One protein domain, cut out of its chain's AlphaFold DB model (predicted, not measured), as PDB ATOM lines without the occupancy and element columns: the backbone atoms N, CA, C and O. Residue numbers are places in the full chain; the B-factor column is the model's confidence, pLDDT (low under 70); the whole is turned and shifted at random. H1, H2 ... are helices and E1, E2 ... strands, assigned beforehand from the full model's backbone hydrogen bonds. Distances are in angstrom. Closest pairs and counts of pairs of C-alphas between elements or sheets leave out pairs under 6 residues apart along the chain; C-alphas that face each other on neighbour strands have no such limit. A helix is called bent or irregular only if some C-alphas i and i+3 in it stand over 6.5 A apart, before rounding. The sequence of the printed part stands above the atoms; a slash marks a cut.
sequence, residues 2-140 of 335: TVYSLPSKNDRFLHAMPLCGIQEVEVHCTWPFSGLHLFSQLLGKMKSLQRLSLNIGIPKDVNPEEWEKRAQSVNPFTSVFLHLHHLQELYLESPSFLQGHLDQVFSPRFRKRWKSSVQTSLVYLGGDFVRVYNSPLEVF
ATOM      1  N   THR A   2      93.020 255.355 298.633       67.94
ATOM      2  CA  THR A   2      92.034 255.452 299.718       67.94
ATOM      3  C   THR A   2      91.189 254.187 299.745       67.94
ATOM      4  O   THR A   2      90.684 253.751 298.710       67.94
ATOM      5  N   VAL A   3      91.088 253.565 300.916       69.31
ATOM      6  CA  VAL A   3      90.395 252.298 301.145       69.31
ATOM      7  C   VAL A   3      89.134 252.574 301.953       69.31
ATOM      8  O   VAL A   3      89.196 252.914 303.134       69.31
ATOM      9  N   TYR A   4      87.987 252.410 301.297       60.03
ATOM     10  CA  TYR A   4      86.661 252.541 301.912       60.03
ATOM     11  C   TYR A   4      85.998 251.186 302.195       60.03
ATOM     12  O   TYR A   4      85.029 251.111 302.946       60.03
ATOM     13  N   SER A   5      86.512 250.106 301.602       54.22
ATOM     14  CA  SER A   5      86.104 248.731 301.886       54.22
ATOM     15  C   SER A   5      87.174 247.745 301.405       54.22
ATOM     16  O   SER A   5      87.914 248.028 300.462       54.22
ATOM     17  N   LEU A   6      87.265 246.580 302.054       58.62
ATOM     18  CA  LEU A   6      88.031 245.437 301.550       58.62
ATOM     19  C   LEU A   6      87.067 244.425 300.912       58.62
ATOM     20  O   LEU A   6      85.983 244.205 301.463       58.62
ATOM     21  N   PRO A   7      87.426 243.781 299.785       53.12
ATOM     22  CA  PRO A   7      86.611 242.718 299.209       53.12
ATOM     23  C   PRO A   7      86.490 241.563 300.207       53.12
ATOM     24  O   PRO A   7      87.495 241.009 300.642       53.12
ATOM     25  N   SER A   8      85.267 241.159 300.539       48.88
ATOM     26  CA  SER A   8      84.993 240.213 301.627       48.88
ATOM     27  C   SER A   8      85.409 238.759 301.362       48.88
ATOM     28  O   SER A   8      85.138 237.920 302.214       48.88
ATOM     29  N   LYS A   9      86.035 238.427 300.217       46.22
ATOM     30  CA  LYS A   9      86.361 237.028 299.849       46.22
ATOM     31  C   LYS A   9      87.323 236.807 298.665       46.22
ATOM     32  O   LYS A   9      87.481 235.670 298.237       46.22
ATOM     33  N   ASN A  10      87.961 237.842 298.114       43.59
ATOM     34  CA  ASN A  10      88.703 237.721 296.849       43.59
ATOM     35  C   ASN A  10      90.218 237.954 297.007       43.59
ATOM     36  O   ASN A  10      90.748 238.972 296.563       43.59
ATOM     37  N   ASP A  11      90.930 236.965 297.561       50.69
ATOM     38  CA  ASP A  11      92.404 236.958 297.655       50.69
ATOM     39  C   ASP A  11      93.086 237.127 296.287       50.69
ATOM     40  O   ASP A  11      94.109 237.801 296.160       50.69
ATOM     41  N   ARG A  12      92.503 236.572 295.215       50.75
ATOM     42  CA  ARG A  12      93.143 236.527 293.887       50.75
ATOM     43  C   ARG A  12      93.411 237.900 293.259       50.75
ATOM     44  O   ARG A  12      94.422 238.051 292.581       50.75
ATOM     45  N   PHE A  13      92.558 238.897 293.494       46.38
ATOM     46  CA  PHE A  13      92.741 240.237 292.913       46.38
ATOM     47  C   PHE A  13      93.822 241.045 293.642       46.38
ATOM     48  O   PHE A  13      94.528 241.843 293.032       46.38
ATOM     49  N   LEU A  14      94.008 240.786 294.937       52.56
ATOM     50  CA  LEU A  14      94.961 241.494 295.788       52.56
ATOM     51  C   LEU A  14      96.422 241.063 295.560       52.56
ATOM     52  O   LEU A  14      97.353 241.802 295.883       52.56
ATOM     53  N   HIS A  15      96.648 239.871 294.999       55.94
ATOM     54  CA  HIS A  15      97.985 239.401 294.622       55.94
ATOM     55  C   HIS A  15      98.489 239.973 293.289       55.94
ATOM     56  O   HIS A  15      99.698 239.994 293.083       55.94
ATOM     57  N   ALA A  16      97.596 240.452 292.418       58.16
ATOM     58  CA  ALA A  16      97.943 240.954 291.087       58.16
ATOM     59  C   ALA A  16      98.220 242.470 291.039       58.16
ATOM     60  O   ALA A  16      98.725 242.968 290.036       58.16
ATOM     61  N   MET A  17      97.893 243.218 292.100       66.44
ATOM     62  CA  MET A  17      98.115 244.665 292.133       66.44
ATOM     63  C   MET A  17      99.576 245.000 292.484       66.44
ATOM     64  O   MET A  17     100.092 244.498 293.487       66.44
ATOM     65  N   PRO A  18     100.249 245.884 291.723       74.75
ATOM     66  CA  PRO A  18     101.578 246.376 292.074       74.75
ATOM     67  C   PRO A  18     101.473 247.361 293.249       74.75
ATOM     68  O   PRO A  18     101.350 248.568 293.068       74.75
ATOM     69  N   LEU A  19     101.495 246.835 294.477       81.06
ATOM     70  CA  LEU A  19     101.359 247.634 295.704       81.06
ATOM     71  C   LEU A  19     102.676 248.277 296.166       81.06
ATOM     72  O   LEU A  19     102.652 249.151 297.028       81.06
ATOM     73  N   CYS A  20     103.826 247.866 295.616       79.94
ATOM     74  CA  CYS A  20     105.137 248.312 296.098       79.94
ATOM     75  C   CYS A  20     105.357 249.822 295.949       79.94
ATOM     76  O   CYS A  20     105.951 250.414 296.843       79.94
ATOM     77  N   GLY A  21     104.841 250.430 294.874       81.56
ATOM     78  CA  GLY A  21     104.995 251.856 294.573       81.56
ATOM     79  C   GLY A  21     103.984 252.777 295.259       81.56
ATOM     80  O   GLY A  21     103.982 253.974 294.989       81.56
ATOM     81  N   ILE A  22     103.102 252.253 296.117       85.81
ATOM     82  CA  ILE A  22     102.120 253.076 296.827       85.81
ATOM     83  C   ILE A  22     102.824 253.858 297.938       85.81
ATOM     84  O   ILE A  22     103.425 253.263 298.829       85.81
ATOM     85  N   GLN A  23     102.708 255.185 297.886       86.12
ATOM     86  CA  GLN A  23     103.315 256.104 298.855       86.12
ATOM     87  C   GLN A  23     102.339 256.580 299.932       86.12
ATOM     88  O   GLN A  23     102.752 256.828 301.059       86.12
ATOM     89  N   GLU A  24     101.044 256.652 299.628       87.31
ATOM     90  CA  GLU A  24     100.038 257.130 300.578       87.31
ATOM     91  C   GLU A  24      98.860 256.166 300.661       87.31
ATOM     92  O   GLU A  24      98.300 255.761 299.633       87.31
ATOM     93  N   VAL A  25      98.457 255.827 301.883       88.81
ATOM     94  CA  VAL A  25      97.279 255.007 302.166       88.81
ATOM     95  C   VAL A  25      96.427 255.679 303.227       88.81
ATOM     96  O   VAL A  25      96.909 256.011 304.304       88.81
ATOM     97  N   GLU A  26      95.142 255.824 302.932       84.25
ATOM     98  CA  GLU A  26      94.133 256.307 303.869       84.25
ATOM     99  C   GLU A  26      93.025 255.254 303.978       84.25
ATOM    100  O   GLU A  26      92.465 254.829 302.967       84.25
ATOM    101  N   VAL A  27      92.728 254.797 305.191       85.62
ATOM    102  CA  VAL A  27      91.722 253.769 305.477       85.62
ATOM    103  C   VAL A  27      90.620 254.379 306.329       85.62
ATOM    104  O   VAL A  27      90.891 254.829 307.438       85.62
ATOM    105  N   HIS A  28      89.381 254.337 305.836       81.06
ATOM    106  CA  HIS A  28      88.180 254.742 306.579       81.06
ATOM    107  C   HIS A  28      87.171 253.609 306.546       81.06
ATOM    108  O   HIS A  28      86.371 253.510 305.616       81.06
ATOM    109  N   CYS A  29      87.253 252.703 307.515       80.12
ATOM    110  CA  CYS A  29      86.481 251.467 307.492       80.12
ATOM    111  C   CYS A  29      86.070 251.013 308.892       80.12
ATOM    112  O   CYS A  29      86.696 251.346 309.889       80.12
ATOM    113  N   THR A  30      85.035 250.179 308.958       82.12
ATOM    114  CA  THR A  30      84.763 249.340 310.130       82.12
ATOM    115  C   THR A  30      85.027 247.895 309.736       82.12
ATOM    116  O   THR A  30      84.393 247.401 308.802       82.12
ATOM    117  N   TRP A  31      85.981 247.231 310.391       83.75
ATOM    118  CA  TRP A  31      86.394 245.869 310.043       83.75
ATOM    119  C   TRP A  31      86.301 244.922 311.241       83.75
ATOM    120  O   TRP A  31      86.710 245.299 312.339       83.75
ATOM    121  N   PRO A  32      85.840 243.672 311.040       83.88
ATOM    122  CA  PRO A  32      86.122 242.610 311.999       83.88
ATOM    123  C   PRO A  32      87.636 242.337 312.041       83.88
ATOM    124  O   PRO A  32      88.369 242.697 311.112       83.88
ATOM    125  N   PHE A  33      88.119 241.641 313.071       84.25
ATOM    126  CA  PHE A  33      89.555 241.362 313.216       84.25
ATOM    127  C   PHE A  33      90.150 240.572 312.038       84.25
ATOM    128  O   PHE A  33      91.298 240.801 311.654       84.25
ATOM    129  N   SER A  34      89.360 239.722 311.378       81.69
ATOM    130  CA  SER A  34      89.767 239.032 310.145       81.69
ATOM    131  C   SER A  34      90.101 239.992 308.992       81.69
ATOM    132  O   SER A  34      91.040 239.747 308.233       81.69
ATOM    133  N   GLY A  35      89.391 241.121 308.889       83.44
ATOM    134  CA  GLY A  35      89.684 242.177 307.919       83.44
ATOM    135  C   GLY A  35      91.015 242.876 308.204       83.44
ATOM    136  O   GLY A  35      91.768 243.161 307.273       83.44
ATOM    137  N   LEU A  36      91.353 243.071 309.485       84.88
ATOM    138  CA  LEU A  36      92.646 243.622 309.904       84.88
ATOM    139  C   LEU A  36      93.802 242.699 309.497       84.88
ATOM    140  O   LEU A  36      94.824 243.168 308.990       84.88
ATOM    141  N   HIS A  37      93.622 241.386 309.661       83.50
ATOM    142  CA  HIS A  37      94.602 240.405 309.208       83.50
ATOM    143  C   HIS A  37      94.799 240.467 307.686       83.50
ATOM    144  O   HIS A  37      95.938 240.567 307.232       83.50
ATOM    145  N   LEU A  38      93.729 240.487 306.887       83.44
ATOM    146  CA  LEU A  38      93.849 240.622 305.427       83.44
ATOM    147  C   LEU A  38      94.575 241.917 305.034       83.44
ATOM    148  O   LEU A  38      95.478 241.906 304.196       83.44
ATOM    149  N   PHE A  39      94.226 243.033 305.674       86.62
ATOM    150  CA  PHE A  39      94.880 244.310 305.415       86.62
ATOM    151  C   PHE A  39      96.372 244.285 305.765       86.62
ATOM    152  O   PHE A  39      97.174 244.834 305.011       86.62
ATOM    153  N   SER A  40      96.765 243.599 306.845       87.62
ATOM    154  CA  SER A  40      98.178 243.429 307.215       87.62
ATOM    155  C   SER A  40      99.003 242.811 306.081       87.62
ATOM    156  O   SER A  40     100.100 243.283 305.775       87.62
ATOM    157  N   GLN A  41      98.443 241.831 305.367       85.19
ATOM    158  CA  GLN A  41      99.109 241.191 304.231       85.19
ATOM    159  C   GLN A  41      99.300 242.149 303.045       85.19
ATOM    160  O   GLN A  41     100.295 242.052 302.323       85.19
ATOM    161  N   LEU A  42      98.369 243.085 302.839       86.31
ATOM    162  CA  LEU A  42      98.471 244.120 301.805       86.31
ATOM    163  C   LEU A  42      99.467 245.201 302.188       86.31
ATOM    164  O   LEU A  42     100.355 245.519 301.398       86.31
ATOM    165  N   LEU A  43      99.350 245.715 303.410       87.88
ATOM    166  CA  LEU A  43     100.230 246.744 303.942       87.88
ATOM    167  C   LEU A  43     101.690 246.262 303.930       87.88
ATOM    168  O   LEU A  43     102.588 247.007 303.547       87.88
ATOM    169  N   GLY A  44     101.926 244.975 304.211       86.19
ATOM    170  CA  GLY A  44     103.251 244.356 304.137       86.19
ATOM    171  C   GLY A  44     103.916 244.408 302.756       86.19
ATOM    172  O   GLY A  44     105.147 244.341 302.679       86.19
ATOM    173  N   LYS A  45     103.146 244.559 301.670       86.19
ATOM    174  CA  LYS A  45     103.654 244.678 300.290       86.19
ATOM    175  C   LYS A  45     103.970 246.125 299.882       86.19
ATOM    176  O   LYS A  45     104.654 246.326 298.881       86.19
ATOM    177  N   MET A  46     103.513 247.120 300.642       88.56
ATOM    178  CA  MET A  46     103.652 248.549 300.329       88.56
ATOM    179  C   MET A  46     104.993 249.089 300.836       88.56
ATOM    180  O   MET A  46     105.078 249.761 301.858       88.56
ATOM    181  N   LYS A  47     106.080 248.736 300.142       83.88
ATOM    182  CA  LYS A  47     107.445 249.058 300.593       83.88
ATOM    183  C   LYS A  47     107.809 250.536 300.469       83.88
ATOM    184  O   LYS A  47     108.641 250.990 301.244       83.88
ATOM    185  N   SER A  48     107.189 251.276 299.552       84.62
ATOM    186  CA  SER A  48     107.427 252.714 299.357       84.62
ATOM    187  C   SER A  48     106.481 253.615 300.155       84.62
ATOM    188  O   SER A  48     106.418 254.808 299.873       84.62
ATOM    189  N   LEU A  49     105.744 253.067 301.128       88.25
ATOM    190  CA  LEU A  49     104.748 253.819 301.884       88.25
ATOM    191  C   LEU A  49     105.404 254.898 302.753       88.25
ATOM    192  O   LEU A  49     106.275 254.595 303.565       88.25
ATOM    193  N   GLN A  50     104.941 256.134 302.589       86.69
ATOM    194  CA  GLN A  50     105.383 257.332 303.301       86.69
ATOM    195  C   GLN A  50     104.304 257.881 304.234       86.69
ATOM    196  O   GLN A  50     104.621 258.297 305.345       86.69
ATOM    197  N   ARG A  51     103.032 257.813 303.825       87.50
ATOM    198  CA  ARG A  51     101.881 258.264 304.614       87.50
ATOM    199  C   ARG A  51     100.900 257.128 304.847       87.50
ATOM    200  O   ARG A  51     100.411 256.515 303.896       87.50
ATOM    201  N   LEU A  52     100.560 256.896 306.110       90.88
ATOM    202  CA  LEU A  52      99.546 255.934 306.521       90.88
ATOM    203  C   LEU A  52      98.532 256.605 307.445       90.88
ATOM    204  O   LEU A  52      98.869 257.035 308.544       90.88
ATOM    205  N   SER A  53      97.279 256.658 307.009       88.56
ATOM    206  CA  SER A  53      96.150 257.129 307.804       88.56
ATOM    207  C   SER A  53      95.169 255.991 308.053       88.56
ATOM    208  O   SER A  53      94.698 255.345 307.116       88.56
ATOM    209  N   LEU A  54      94.893 255.722 309.326       89.75
ATOM    210  CA  LEU A  54      94.063 254.623 309.793       89.75
ATOM    211  C   LEU A  54      92.935 255.160 310.668       89.75
ATOM    212  O   LEU A  54      93.148 255.545 311.816       89.75
ATOM    213  N   ASN A  55      91.725 255.108 310.133       85.94
ATOM    214  CA  ASN A  55      90.473 255.253 310.857       85.94
ATOM    215  C   ASN A  55      89.718 253.925 310.734       85.94
ATOM    216  O   ASN A  55      88.907 253.717 309.825       85.94
ATOM    217  N   ILE A  56      90.086 252.981 311.601       83.75
ATOM    218  CA  ILE A  56      89.534 251.625 311.609       83.75
ATOM    219  C   ILE A  56      88.683 251.468 312.865       83.75
ATOM    220  O   ILE A  56      89.200 251.330 313.974       83.75
ATOM    221  N   GLY A  57      87.368 251.453 312.673       81.00
ATOM    222  CA  GLY A  57      86.423 251.047 313.703       81.00
ATOM    223  C   GLY A  57      86.359 249.525 313.835       81.00
ATOM    224  O   GLY A  57      86.472 248.798 312.845       81.00
ATOM    225  N   ILE A  58      86.107 249.044 315.047       80.19
ATOM    226  CA  ILE A  58      85.713 247.654 315.304       80.19
ATOM    227  C   ILE A  58      84.185 247.618 315.488       80.19
ATOM    228  O   ILE A  58      83.651 248.527 316.135       80.19
ATOM    229  N   PRO A  59      83.462 246.636 314.908       81.62
ATOM    230  CA  PRO A  59      82.020 246.501 315.104       81.62
ATOM    231  C   PRO A  59      81.650 246.481 316.595       81.62
ATOM    232  O   PRO A  59      82.354 245.900 317.420       81.62
ATOM    233  N   LYS A  60      80.552 247.153 316.964       77.25
ATOM    234  CA  LYS A  60      80.134 247.302 318.375       77.25
ATOM    235  C   LYS A  60      79.607 246.002 318.988       77.25
ATOM    236  O   LYS A  60      79.477 245.904 320.201       77.25
ATOM    237  N   ASP A  61      79.276 245.050 318.134       80.38
ATOM    238  CA  ASP A  61      78.692 243.743 318.400       80.38
ATOM    239  C   ASP A  61      79.736 242.614 318.440       80.38
ATOM    240  O   ASP A  61      79.369 241.442 318.508       80.38
ATOM    241  N   VAL A  62      81.036 242.944 318.432       80.69
ATOM    242  CA  VAL A  62      82.101 241.949 318.612       80.69
ATOM    243  C   VAL A  62      81.940 241.236 319.956       80.69
ATOM    244  O   VAL A  62      81.864 241.860 321.015       80.69
ATOM    245  N   ASN A  63      81.915 239.905 319.902       84.19
ATOM    246  CA  ASN A  63      81.844 239.048 321.080       84.19
ATOM    247  C   ASN A  63      83.084 239.272 321.978       84.19
ATOM    248  O   ASN A  63      84.202 239.282 321.453       84.19
ATOM    249  N   PRO A  64      82.936 239.391 323.314       84.44
ATOM    250  CA  PRO A  64      84.059 239.452 324.252       84.44
ATOM    251  C   PRO A  64      85.165 238.415 324.012       84.44
ATOM    252  O   PRO A  64      86.343 238.753 324.103       84.44
ATOM    253  N   GLU A  65      84.813 237.183 323.636       85.12
ATOM    254  CA  GLU A  65      85.800 236.132 323.341       85.12
ATOM    255  C   GLU A  65      86.656 236.459 322.101       85.12
ATOM    256  O   GLU A  65      87.863 236.210 322.069       85.12
ATOM    257  N   GLU A  66      86.047 237.050 321.071       84.06
ATOM    258  CA  GLU A  66      86.758 237.487 319.867       84.06
ATOM    259  C   GLU A  66      87.666 238.686 320.183       84.06
ATOM    260  O   GLU A  66      88.812 238.743 319.731       84.06
ATOM    261  N   TRP A  67      87.195 239.606 321.030       84.06
ATOM    262  CA  TRP A  67      87.996 240.721 321.532       84.06
ATOM    263  C   TRP A  67      89.199 240.257 322.357       84.06
ATOM    264  O   TRP A  67      90.277 240.843 322.256       84.06
ATOM    265  N   GLU A  68      89.059 239.202 323.156       83.88
ATOM    266  CA  GLU A  68      90.159 238.623 323.932       83.88
ATOM    267  C   GLU A  68      91.197 237.944 323.021       83.88
ATOM    268  O   GLU A  68      92.405 238.102 323.204       83.88
ATOM    269  N   LYS A  69      90.741 237.288 321.948       85.06
ATOM    270  CA  LYS A  69      91.603 236.666 320.927       85.06
ATOM    271  C   LYS A  69      92.176 237.653 319.902       85.06
ATOM    272  O   LYS A  69      92.960 237.240 319.041       85.06
ATOM    273  N   ARG A  70      91.866 238.954 319.999       88.44
ATOM    274  CA  ARG A  70      92.270 239.977 319.013       88.44
ATOM    275  C   ARG A  70      93.768 240.032 318.742       88.44
ATOM    276  O   ARG A  70      94.167 240.330 317.616       88.44
ATOM    277  N   ALA A  71      94.596 239.689 319.730       86.19
ATOM    278  CA  ALA A  71      96.051 239.645 319.599       86.19
ATOM    279  C   ALA A  71      96.511 238.808 318.387       86.19
ATOM    280  O   ALA A  71      97.495 239.150 317.738       86.19
ATOM    281  N   GLN A  72      95.765 237.760 318.010       86.31
ATOM    282  CA  GLN A  72      96.065 236.925 316.839       86.31
ATOM    283  C   GLN A  72      95.993 237.695 315.510       86.31
ATOM    284  O   GLN A  72      96.722 237.371 314.576       86.31
ATOM    285  N   SER A  73      95.142 238.721 315.425       86.88
ATOM    286  CA  SER A  73      95.008 239.581 314.239       86.88
ATOM    287  C   SER A  73      95.811 240.876 314.362       86.88
ATOM    288  O   SER A  73      96.354 241.361 313.371       86.88
ATOM    289  N   VAL A  74      95.930 241.412 315.580       88.31
ATOM    290  CA  VAL A  74      96.656 242.657 315.861       88.31
ATOM    291  C   VAL A  74      98.170 242.459 315.766       88.31
ATOM    292  O   VAL A  74      98.825 243.291 315.152       88.31
ATOM    293  N   ASN A  75      98.733 241.350 316.263       88.75
ATOM    294  CA  ASN A  75     100.185 241.108 316.213       88.75
ATOM    295  C   ASN A  75     100.743 241.055 314.774       88.75
ATOM    296  O   ASN A  75     101.745 241.719 314.496       88.75
ATOM    297  N   PRO A  76     100.135 240.319 313.816       86.81
ATOM    298  CA  PRO A  76     100.560 240.394 312.420       86.81
ATOM    299  C   PRO A  76     100.467 241.817 311.872       86.81
ATOM    300  O   PRO A  76     101.389 242.270 311.201       86.81
ATOM    301  N   PHE A  77      99.401 242.544 312.210       89.19
ATOM    302  CA  PHE A  77      99.190 243.913 311.761       89.19
ATOM    303  C   PHE A  77     100.261 244.887 312.273       89.19
ATOM    304  O   PHE A  77     100.893 245.572 311.471       89.19
ATOM    305  N   THR A  78     100.534 244.912 313.578       88.50
ATOM    306  CA  THR A  78     101.575 245.765 314.176       88.50
ATOM    307  C   THR A  78     102.967 245.391 313.670       88.50
ATOM    308  O   THR A  78     103.790 246.270 313.420       88.50
ATOM    309  N   SER A  79     103.228 244.105 313.408       84.44
ATOM    310  CA  SER A  79     104.515 243.647 312.866       84.44
ATOM    311  C   SER A  79     104.828 244.189 311.467       84.44
ATOM    312  O   SER A  79     105.998 244.270 311.079       84.44
ATOM    313  N   VAL A  80     103.814 244.607 310.698       86.06
ATOM    314  CA  VAL A  80     104.019 245.199 309.369       86.06
ATOM    315  C   VAL A  80     104.773 246.522 309.459       86.06
ATOM    316  O   VAL A  80     105.605 246.785 308.591       86.06
ATOM    317  N   PHE A  81     104.569 247.302 310.524       84.19
ATOM    318  CA  PHE A  81     105.248 248.587 310.723       84.19
ATOM    319  C   PHE A  81     106.776 248.446 310.754       84.19
ATOM    320  O   PHE A  81     107.481 249.352 310.317       84.19
ATOM    321  N   LEU A  82     107.300 247.269 311.127       74.25
ATOM    322  CA  LEU A  82     108.735 246.952 311.063       74.25
ATOM    323  C   LEU A  82     109.320 247.012 309.643       74.25
ATOM    324  O   LEU A  82     110.538 247.102 309.484       74.25
ATOM    325  N   HIS A  83     108.469 246.918 308.623       76.38
ATOM    326  CA  HIS A  83     108.853 246.842 307.218       76.38
ATOM    327  C   HIS A  83     108.521 248.117 306.428       76.38
ATOM    328  O   HIS A  83     108.795 248.163 305.227       76.38
ATOM    329  N   LEU A  84     107.928 249.128 307.072       83.31
ATOM    330  CA  LEU A  84     107.554 250.405 306.460       83.31
ATOM    331  C   LEU A  84     108.687 251.429 306.645       83.31
ATOM    332  O   LEU A  84     108.556 252.418 307.353       83.31
ATOM    333  N   HIS A  85     109.833 251.159 306.019       77.31
ATOM    334  CA  HIS A  85     111.086 251.912 306.204       77.31
ATOM    335  C   HIS A  85     111.030 253.382 305.766       77.31
ATOM    336  O   HIS A  85     111.848 254.191 306.204       77.31
ATOM    337  N   HIS A  86     110.085 253.723 304.895       83.19
ATOM    338  CA  HIS A  86     109.919 255.070 304.359       83.19
ATOM    339  C   HIS A  86     108.764 255.833 305.008       83.19
ATOM    340  O   HIS A  86     108.491 256.952 304.582       83.19
ATOM    341  N   LEU A  87     108.102 255.254 306.019       86.94
ATOM    342  CA  LEU A  87     106.957 255.878 306.668       86.94
ATOM    343  C   LEU A  87     107.403 257.128 307.435       86.94
ATOM    344  O   LEU A  87     108.168 257.037 308.390       86.94
ATOM    345  N   GLN A  88     106.894 258.277 307.008       86.50
ATOM    346  CA  GLN A  88     107.167 259.595 307.582       86.50
ATOM    347  C   GLN A  88     105.941 260.167 308.287       86.50
ATOM    348  O   GLN A  88     106.084 260.956 309.217       86.50
ATOM    349  N   GLU A  89     104.743 259.744 307.885       87.75
ATOM    350  CA  GLU A  89     103.499 260.272 308.421       87.75
ATOM    351  C   GLU A  89     102.560 259.146 308.850       87.75
ATOM    352  O   GLU A  89     102.160 258.296 308.046       87.75
ATOM    353  N   LEU A  90     102.183 259.155 310.128       90.81
ATOM    354  CA  LEU A  90     101.280 258.176 310.714       90.81
ATOM    355  C   LEU A  90     100.117 258.875 311.416       90.81
ATOM    356  O   LEU A  90     100.297 259.561 312.422       90.81
ATOM    357  N   TYR A  91      98.911 258.633 310.910       89.25
ATOM    358  CA  TYR A  91      97.666 259.124 311.483       89.25
ATOM    359  C   TYR A  91      96.825 257.949 311.973       89.25
ATOM    360  O   TYR A  91      96.478 257.054 311.206       89.25
ATOM    361  N   LEU A  92      96.469 257.968 313.250       90.50
ATOM    362  CA  LEU A  92      95.628 256.991 313.921       90.50
ATOM    363  C   LEU A  92      94.405 257.715 314.501       90.50
ATOM    364  O   LEU A  92      94.520 258.504 315.442       90.50
ATOM    365  N   GLU A  93      93.223 257.456 313.949       86.69
ATOM    366  CA  GLU A  93      91.946 257.932 314.489       86.69
ATOM    367  C   GLU A  93      91.252 256.785 315.229       86.69
ATOM    368  O   GLU A  93      90.966 255.737 314.653       86.69
ATOM    369  N   SER A  94      91.021 256.986 316.528       84.94
ATOM    370  CA  SER A  94      90.362 256.036 317.428       84.94
ATOM    371  C   SER A  94      90.872 254.583 317.336       84.94
ATOM    372  O   SER A  94      90.055 253.668 317.219       84.94
ATOM    373  N   PRO A  95      92.194 254.312 317.439       86.81
ATOM    374  CA  PRO A  95      92.757 252.969 317.261       86.81
ATOM    375  C   PRO A  95      92.546 252.048 318.483       86.81
ATOM    376  O   PRO A  95      93.495 251.468 319.005       86.81
ATOM    377  N   SER A  96      91.309 251.887 318.961       82.50
ATOM    378  CA  SER A  96      90.994 251.062 320.141       82.50
ATOM    379  C   SER A  96      91.436 249.601 319.989       82.50
ATOM    380  O   SER A  96      91.787 248.948 320.968       82.50
ATOM    381  N   PHE A  97      91.497 249.097 318.755       85.19
ATOM    382  CA  PHE A  97      91.994 247.755 318.450       85.19
ATOM    383  C   PHE A  97      93.484 247.551 318.783       85.19
ATOM    384  O   PHE A  97      93.907 246.407 318.932       85.19
ATOM    385  N   LEU A  98      94.272 248.628 318.923       87.38
ATOM    386  CA  LEU A  98      95.691 248.584 319.300       87.38
ATOM    387  C   LEU A  98      95.930 248.612 320.815       87.38
ATOM    388  O   LEU A  98      97.084 248.600 321.238       87.38
ATOM    389  N   GLN A  99      94.879 248.639 321.639       86.69
ATOM    390  CA  GLN A  99      95.021 248.653 323.096       86.69
ATOM    391  C   GLN A  99      95.845 247.447 323.589       86.69
ATOM    392  O   GLN A  99      95.506 246.291 323.288       86.69
ATOM    393  N   GLY A 100      96.916 247.721 324.342       84.31
ATOM    394  CA  GLY A 100      97.904 246.745 324.814       84.31
ATOM    395  C   GLY A 100      98.928 246.278 323.769       84.31
ATOM    396  O   GLY A 100      99.625 245.300 324.015       84.31
ATOM    397  N   HIS A 101      98.964 246.892 322.580       84.75
ATOM    398  CA  HIS A 101      99.808 246.469 321.449       84.75
ATOM    399  C   HIS A 101     100.542 247.632 320.757       84.75
ATOM    400  O   HIS A 101     101.225 247.426 319.747       84.75
ATOM    401  N   LEU A 102     100.390 248.869 321.242       80.69
ATOM    402  CA  LEU A 102     101.052 250.038 320.650       80.69
ATOM    403  C   LEU A 102     102.569 250.001 320.806       80.69
ATOM    404  O   LEU A 102     103.293 250.460 319.924       80.69
ATOM    405  N   ASP A 103     103.046 249.404 321.891       74.75
ATOM    406  CA  ASP A 103     104.458 249.126 322.114       74.75
ATOM    407  C   ASP A 103     105.076 248.358 320.935       74.75
ATOM    408  O   ASP A 103     106.232 248.586 320.603       74.75
ATOM    409  N   GLN A 104     104.315 247.502 320.245       78.56
ATOM    410  CA  GLN A 104     104.789 246.734 319.092       78.56
ATOM    411  C   GLN A 104     104.970 247.593 317.838       78.56
ATOM    412  O   GLN A 104     105.900 247.349 317.066       78.56
ATOM    413  N   VAL A 105     104.121 248.610 317.658       78.50
ATOM    414  CA  VAL A 105     104.225 249.577 316.550       78.50
ATOM    415  C   VAL A 105     105.511 250.395 316.684       78.50
ATOM    416  O   VAL A 105     106.149 250.703 315.682       78.50
ATOM    417  N   PHE A 106     105.936 250.668 317.921       71.75
ATOM    418  CA  PHE A 106     107.075 251.531 318.242       71.75
ATOM    419  C   PHE A 106     108.177 250.819 319.063       71.75
ATOM    420  O   PHE A 106     108.919 251.454 319.819       71.75
ATOM    421  N   SER A 107     108.294 249.492 318.935       60.97
ATOM    422  CA  SER A 107     109.080 248.627 319.836       60.97
ATOM    423  C   SER A 107     110.599 248.849 319.768       60.97
ATOM    424  O   SER A 107     111.163 249.126 318.715       60.97
ATOM    425  N   PRO A 108     111.367 248.592 320.838       44.94
ATOM    426  CA  PRO A 108     112.826 248.531 320.776       44.94
ATOM    427  C   PRO A 108     113.398 247.337 319.984       44.94
ATOM    428  O   PRO A 108     114.610 247.298 319.783       44.94
ATOM    429  N   ARG A 109     112.614 246.382 319.448       46.69
ATOM    430  CA  ARG A 109     113.140 245.425 318.433       46.69
ATOM    431  C   ARG A 109     113.668 246.128 317.169       46.69
ATOM    432  O   ARG A 109     114.541 245.596 316.486       46.69
ATOM    433  N   PHE A 110     113.251 247.372 316.942       48.06
ATOM    434  CA  PHE A 110     113.844 248.316 315.993       48.06
ATOM    435  C   PHE A 110     115.328 248.665 316.296       48.06
ATOM    436  O   PHE A 110     116.053 249.124 315.413       48.06
ATOM    437  N   ARG A 111     115.836 248.422 317.519       40.06
ATOM    438  CA  ARG A 111     117.176 248.826 318.011       40.06
ATOM    439  C   ARG A 111     118.351 248.166 317.284       40.06
ATOM    440  O   ARG A 111     119.451 248.709 317.338       40.06
ATOM    441  N   LYS A 112     118.166 247.035 316.588       40.88
ATOM    442  CA  LYS A 112     119.231 246.493 315.715       40.88
ATOM    443  C   LYS A 112     119.367 247.250 314.384       40.88
ATOM    444  O   LYS A 112     120.359 247.032 313.700       40.88
ATOM    445  N   ARG A 113     118.422 248.127 314.017       45.06
ATOM    446  CA  ARG A 113     118.400 248.795 312.702       45.06
ATOM    447  C   ARG A 113     118.299 250.330 312.760       45.06
ATOM    448  O   ARG A 113     118.791 250.980 311.854       45.06
ATOM    449  N   TRP A 114     117.722 250.913 313.814       43.22
ATOM    450  CA  TRP A 114     117.500 252.371 313.950       43.22
ATOM    451  C   TRP A 114     118.560 253.109 314.790       43.22
ATOM    452  O   TRP A 114     118.408 254.279 315.114       43.22
ATOM    453  N   LYS A 115     119.661 252.445 315.162       36.25
ATOM    454  CA  LYS A 115     120.666 252.966 316.111       36.25
ATOM    455  C   LYS A 115     121.578 254.092 315.587       36.25
ATOM    456  O   LYS A 115     122.590 254.387 316.214       36.25
ATOM    457  N   SER A 116     121.228 254.741 314.486       40.25
ATOM    458  CA  SER A 116     121.869 255.975 314.043       40.25
ATOM    459  C   SER A 116     120.858 256.757 313.218       40.25
ATOM    460  O   SER A 116     120.534 256.362 312.097       40.25
ATOM    461  N   SER A 117     120.403 257.898 313.747       48.06
ATOM    462  CA  SER A 117     120.036 259.015 312.879       48.06
ATOM    463  C   SER A 117     121.163 259.154 311.850       48.06
ATOM    464  O   SER A 117     122.332 259.253 312.227       48.06
ATOM    465  N   VAL A 118     120.796 259.086 310.568       43.84
ATOM    466  CA  VAL A 118     121.639 259.210 309.359       43.84
ATOM    467  C   VAL A 118     122.276 257.929 308.762       43.84
ATOM    468  O   VAL A 118     122.778 258.009 307.643       43.84
ATOM    469  N   GLN A 119     122.203 256.717 309.336       43.12
ATOM    470  CA  GLN A 119     122.840 255.561 308.660       43.12
ATOM    471  C   GLN A 119     121.971 254.795 307.649       43.12
ATOM    472  O   GLN A 119     120.954 254.180 307.965       43.12
ATOM    473  N   THR A 120     122.504 254.735 306.426       42.28
ATOM    474  CA  THR A 120     122.261 253.724 305.393       42.28
ATOM    475  C   THR A 120     122.384 252.316 305.974       42.28
ATOM    476  O   THR A 120     123.492 251.842 306.230       42.28
ATOM    477  N   SER A 121     121.270 251.616 306.157       46.38
ATOM    478  CA  SER A 121     121.307 250.188 306.476       46.38
ATOM    479  C   SER A 121     121.567 249.403 305.195       46.38
ATOM    480  O   SER A 121     120.731 249.423 304.300       46.38
ATOM    481  N   LEU A 122     122.698 248.705 305.083       44.59
ATOM    482  CA  LEU A 122     122.900 247.751 303.990       44.59
ATOM    483  C   LEU A 122     122.023 246.514 304.248       44.59
ATOM    484  O   LEU A 122     122.149 245.859 305.284       44.59
ATOM    485  N   VAL A 123     121.111 246.203 303.331       51.28
ATOM    486  CA  VAL A 123     120.284 244.992 303.365       51.28
ATOM    487  C   VAL A 123     120.723 244.089 302.221       51.28
ATOM    488  O   VAL A 123     120.791 244.532 301.079       51.28
ATOM    489  N   TYR A 124     121.047 242.835 302.536       41.59
ATOM    490  CA  TYR A 124     121.429 241.839 301.537       41.59
ATOM    491  C   TYR A 124     120.162 241.289 300.879       41.59
ATOM    492  O   TYR A 124     119.380 240.593 301.529       41.59
ATOM    493  N   LEU A 125     119.935 241.624 299.611       45.12
ATOM    494  CA  LEU A 125     118.838 241.083 298.811       45.12
ATOM    495  C   LEU A 125     119.412 240.616 297.474       45.12
ATOM    496  O   LEU A 125     119.906 241.423 296.698       45.12
ATOM    497  N   GLY A 126     119.355 239.309 297.209       41.38
ATOM    498  CA  GLY A 126     119.654 238.768 295.879       41.38
ATOM    499  C   GLY A 126     121.109 238.889 295.408       41.38
ATOM    500  O   GLY A 126     121.329 238.921 294.207       41.38
ATOM    501  N   GLY A 127     122.087 238.932 296.320       42.41
ATOM    502  CA  GLY A 127     123.517 238.968 295.976       42.41
ATOM    503  C   GLY A 127     124.183 240.341 296.099       42.41
ATOM    504  O   GLY A 127     125.408 240.386 296.086       42.41
ATOM    505  N   ASP A 128     123.411 241.411 296.322       34.03
ATOM    506  CA  ASP A 128     123.915 242.780 296.487       34.03
ATOM    507  C   ASP A 128     123.512 243.406 297.836       34.03
ATOM    508  O   ASP A 128     122.446 243.128 298.400       34.03
ATOM    509  N   PHE A 129     124.368 244.295 298.352       48.69
ATOM    510  CA  PHE A 129     124.065 245.136 299.510       48.69
ATOM    511  C   PHE A 129     123.333 246.415 299.068       48.69
ATOM    512  O   PHE A 129     123.940 247.329 298.510       48.69
ATOM    513  N   VAL A 130     122.041 246.530 299.376       42.91
ATOM    514  CA  VAL A 130     121.235 247.727 299.076       42.91
ATOM    515  C   VAL A 130     121.219 248.668 300.280       42.91
ATOM    516  O   VAL A 130     120.888 248.249 301.387       42.91
ATOM    517  N   ARG A 131     121.553 249.950 300.083       44.12
ATOM    518  CA  ARG A 131     121.432 250.996 301.115       44.12
ATOM    519  C   ARG A 131     119.958 251.364 301.321       44.12
ATOM    520  O   ARG A 131     119.348 251.960 300.442       44.12
ATOM    521  N   VAL A 132     119.404 251.057 302.489       46.16
ATOM    522  CA  VAL A 132     118.069 251.487 302.923       46.16
ATOM    523  C   VAL A 132     118.219 252.700 303.836       46.16
ATOM    524  O   VAL A 132     118.836 252.616 304.900       46.16
ATOM    525  N   TYR A 133     117.674 253.831 303.397       47.09
ATOM    526  CA  TYR A 133     117.519 255.031 304.210       47.09
ATOM    527  C   TYR A 133     116.191 254.922 304.958       47.09
ATOM    528  O   TYR A 133     115.136 254.920 304.323       47.09
ATOM    529  N   ASN A 134     116.242 254.813 306.288       57.66
ATOM    530  CA  ASN A 134     115.042 254.991 307.100       57.66
ATOM    531  C   ASN A 134     114.799 256.489 307.247       57.66
ATOM    532  O   ASN A 134     115.678 257.216 307.716       57.66
ATOM    533  N   SER A 135     113.622 256.939 306.834       67.00
ATOM    534  CA  SER A 135     113.184 258.298 307.123       67.00
ATOM    535  C   SER A 135     112.639 258.343 308.553       67.00
ATOM    536  O   SER A 135     111.944 257.404 308.950       67.00
ATOM    537  N   PRO A 136     112.965 259.374 309.352       80.44
ATOM    538  CA  PRO A 136     112.322 259.554 310.646       80.44
ATOM    539  C   PRO A 136     110.822 259.792 310.447       80.44
ATOM    540  O   PRO A 136     110.399 260.315 309.414       80.44
ATOM    541  N   LEU A 137     110.027 259.419 311.446       87.06
ATOM    542  CA  LEU A 137     108.626 259.810 311.488       87.06
ATOM    543  C   LEU A 137     108.577 261.317 311.770       87.06
ATOM    544  O   LEU A 137     109.024 261.753 312.825       87.06
ATOM    545  N   GLU A 138     108.076 262.104 310.823       89.44
ATOM    546  CA  GLU A 138     107.976 263.561 310.945       89.44
ATOM    547  C   GLU A 138     106.591 263.993 311.436       89.44
ATOM    548  O   GLU A 138     106.477 265.001 312.137       89.44
ATOM    549  N   VAL A 139     105.551 263.218 311.109       88.81
ATOM    550  CA  VAL A 139     104.166 263.501 311.490       88.81
ATOM    551  C   VAL A 139     103.571 262.331 312.252       88.81
ATOM    552  O   VAL A 139     103.468 261.213 311.738       88.81
ATOM    553  N   PHE A 140     103.121 262.603 313.472       92.12
ATOM    554  CA  PHE A 140     102.394 261.642 314.282       92.12
ATOM    555  C   PHE A 140     101.091 262.238 314.802       92.12
ATOM    556  O   PHE A 140     101.065 263.237 315.520       92.12
TER     557      PHE A 140
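This is residues 2 to 140 of the 335 residues of the protein "putative PRAME family member 26" of Erinaceus europaeus (UniProt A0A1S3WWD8). A sheet of three parallel strands, E1, E2 and E3, is covered on one face by a layer of two helices side by side: H2 packs on that face over E1, and H4 packs on H2, while the other face is bare of named helices. The small hairpin of E4 and E5 lies at one end of the longest axis, well away from the sheet, and H3 lies towards the other end; H1 sits on a loop beyond E1, and both ends of the printed part come back to the sheet's edges. The printed part has 139 residues with six named helices and five named strands, in the order H1 E1 H2 E2 H3 H4 E3 H5 H6 E4 E5. The larger sheet has the order E1, E2, E3, the smaller one is antiparallel, and the class is mixed, helices and strands. The whole is compact, with a radius of gyration of the C-alphas of 15.9 A and spans of 48 by 33 by 26 A.

In the larger sheet, E1 is residues 24 to 30, 19.6 A from first to last C-alpha, and begins at C-alpha 24 at (100.038, 257.130, 300.578). E2 is residues 51 to 57, 19.3 A, and E3 is residues 89 to 93, 13.3 A. H2 is residues 33 to 43, 15.1 A. H4, the longest helix, is residues 71 to 83, 19.2 A, from C-alpha 71 at (96.051, 239.645, 319.599). The short helices are H1, residues 11 to 14, H3, residues 64 to 68, H5, residues 102 to 105, and H6, residues 108 to 112. H6 is irregular, but only just: C-alphas 109 and 112 are 6.8 A apart. E4 is residues 121 to 125 and E5 is residues 128 to 132, 12.3 A, ending at C-alpha 132 at (118.069, 251.487, 302.923).

E2 is the inner strand; E1 and E3 are edge strands. E1 and E2 are parallel at 1 degrees, with N 27 and O 53 at 2.8 A, within hydrogen-bond range. E2 and E3 are parallel at 11 degrees, with N 54 and O 91 at 2.8 A. Residues 2 to 3 pair parallel with residues 26 to 27 of E1, and residues 139 to 140 with residues 89 to 90 of E3. H2 is on the sheet at a height over the sheet of 10.8 A, and runs along the strands, at 9 degrees to E1 on the local plane. It is over E1 and only just not over E2, on which 2 of its C-alphas fall. E1, H2, E2 and E2, H3 H4, E3 are strand-helix-strand units, two parallel neighbour strands joined through helices, each with a right-handed crossover. H2 and H4 touch, the C-alphas of Ser 40 and Phe 77 being closest at 4.7 A, with a shallow tilt of 14 degrees, the same way. H4 touches H5, closest at the C-alphas of Thr 78 and Val 105, 5.2 A. H3 and H4 meet only through their link. H1 and H2 are close but not clearly touching, the C-alphas of Leu 14 and Leu 42 being closest at 7.4 A; so are H4 and H6, those of Leu 82 and Phe 110, 7.2 A. E4 and E5 form a hairpin, antiparallel at 141 degrees, with N 123 and O 130 at 2.8 A; both are apart from E1, E2 and E3. Every O i to N i+4 pair is within hydrogen-bond range in H2 and H3, against 5 of 9 in H4 and 0 of 1 in H6, where 1 of 2 O i to N i+3 pairs is; H1 and H5 are too short for an O i to N i+4 pair.

The C-alphas of Asp 61 and Gly 127 are the two farthest apart, 50.3 A. The printed part has no cut, and no link is long. The mean pLDDT of the printed part is 73.0; residues 2 to 17 and 107 to 135 of this model are under 70.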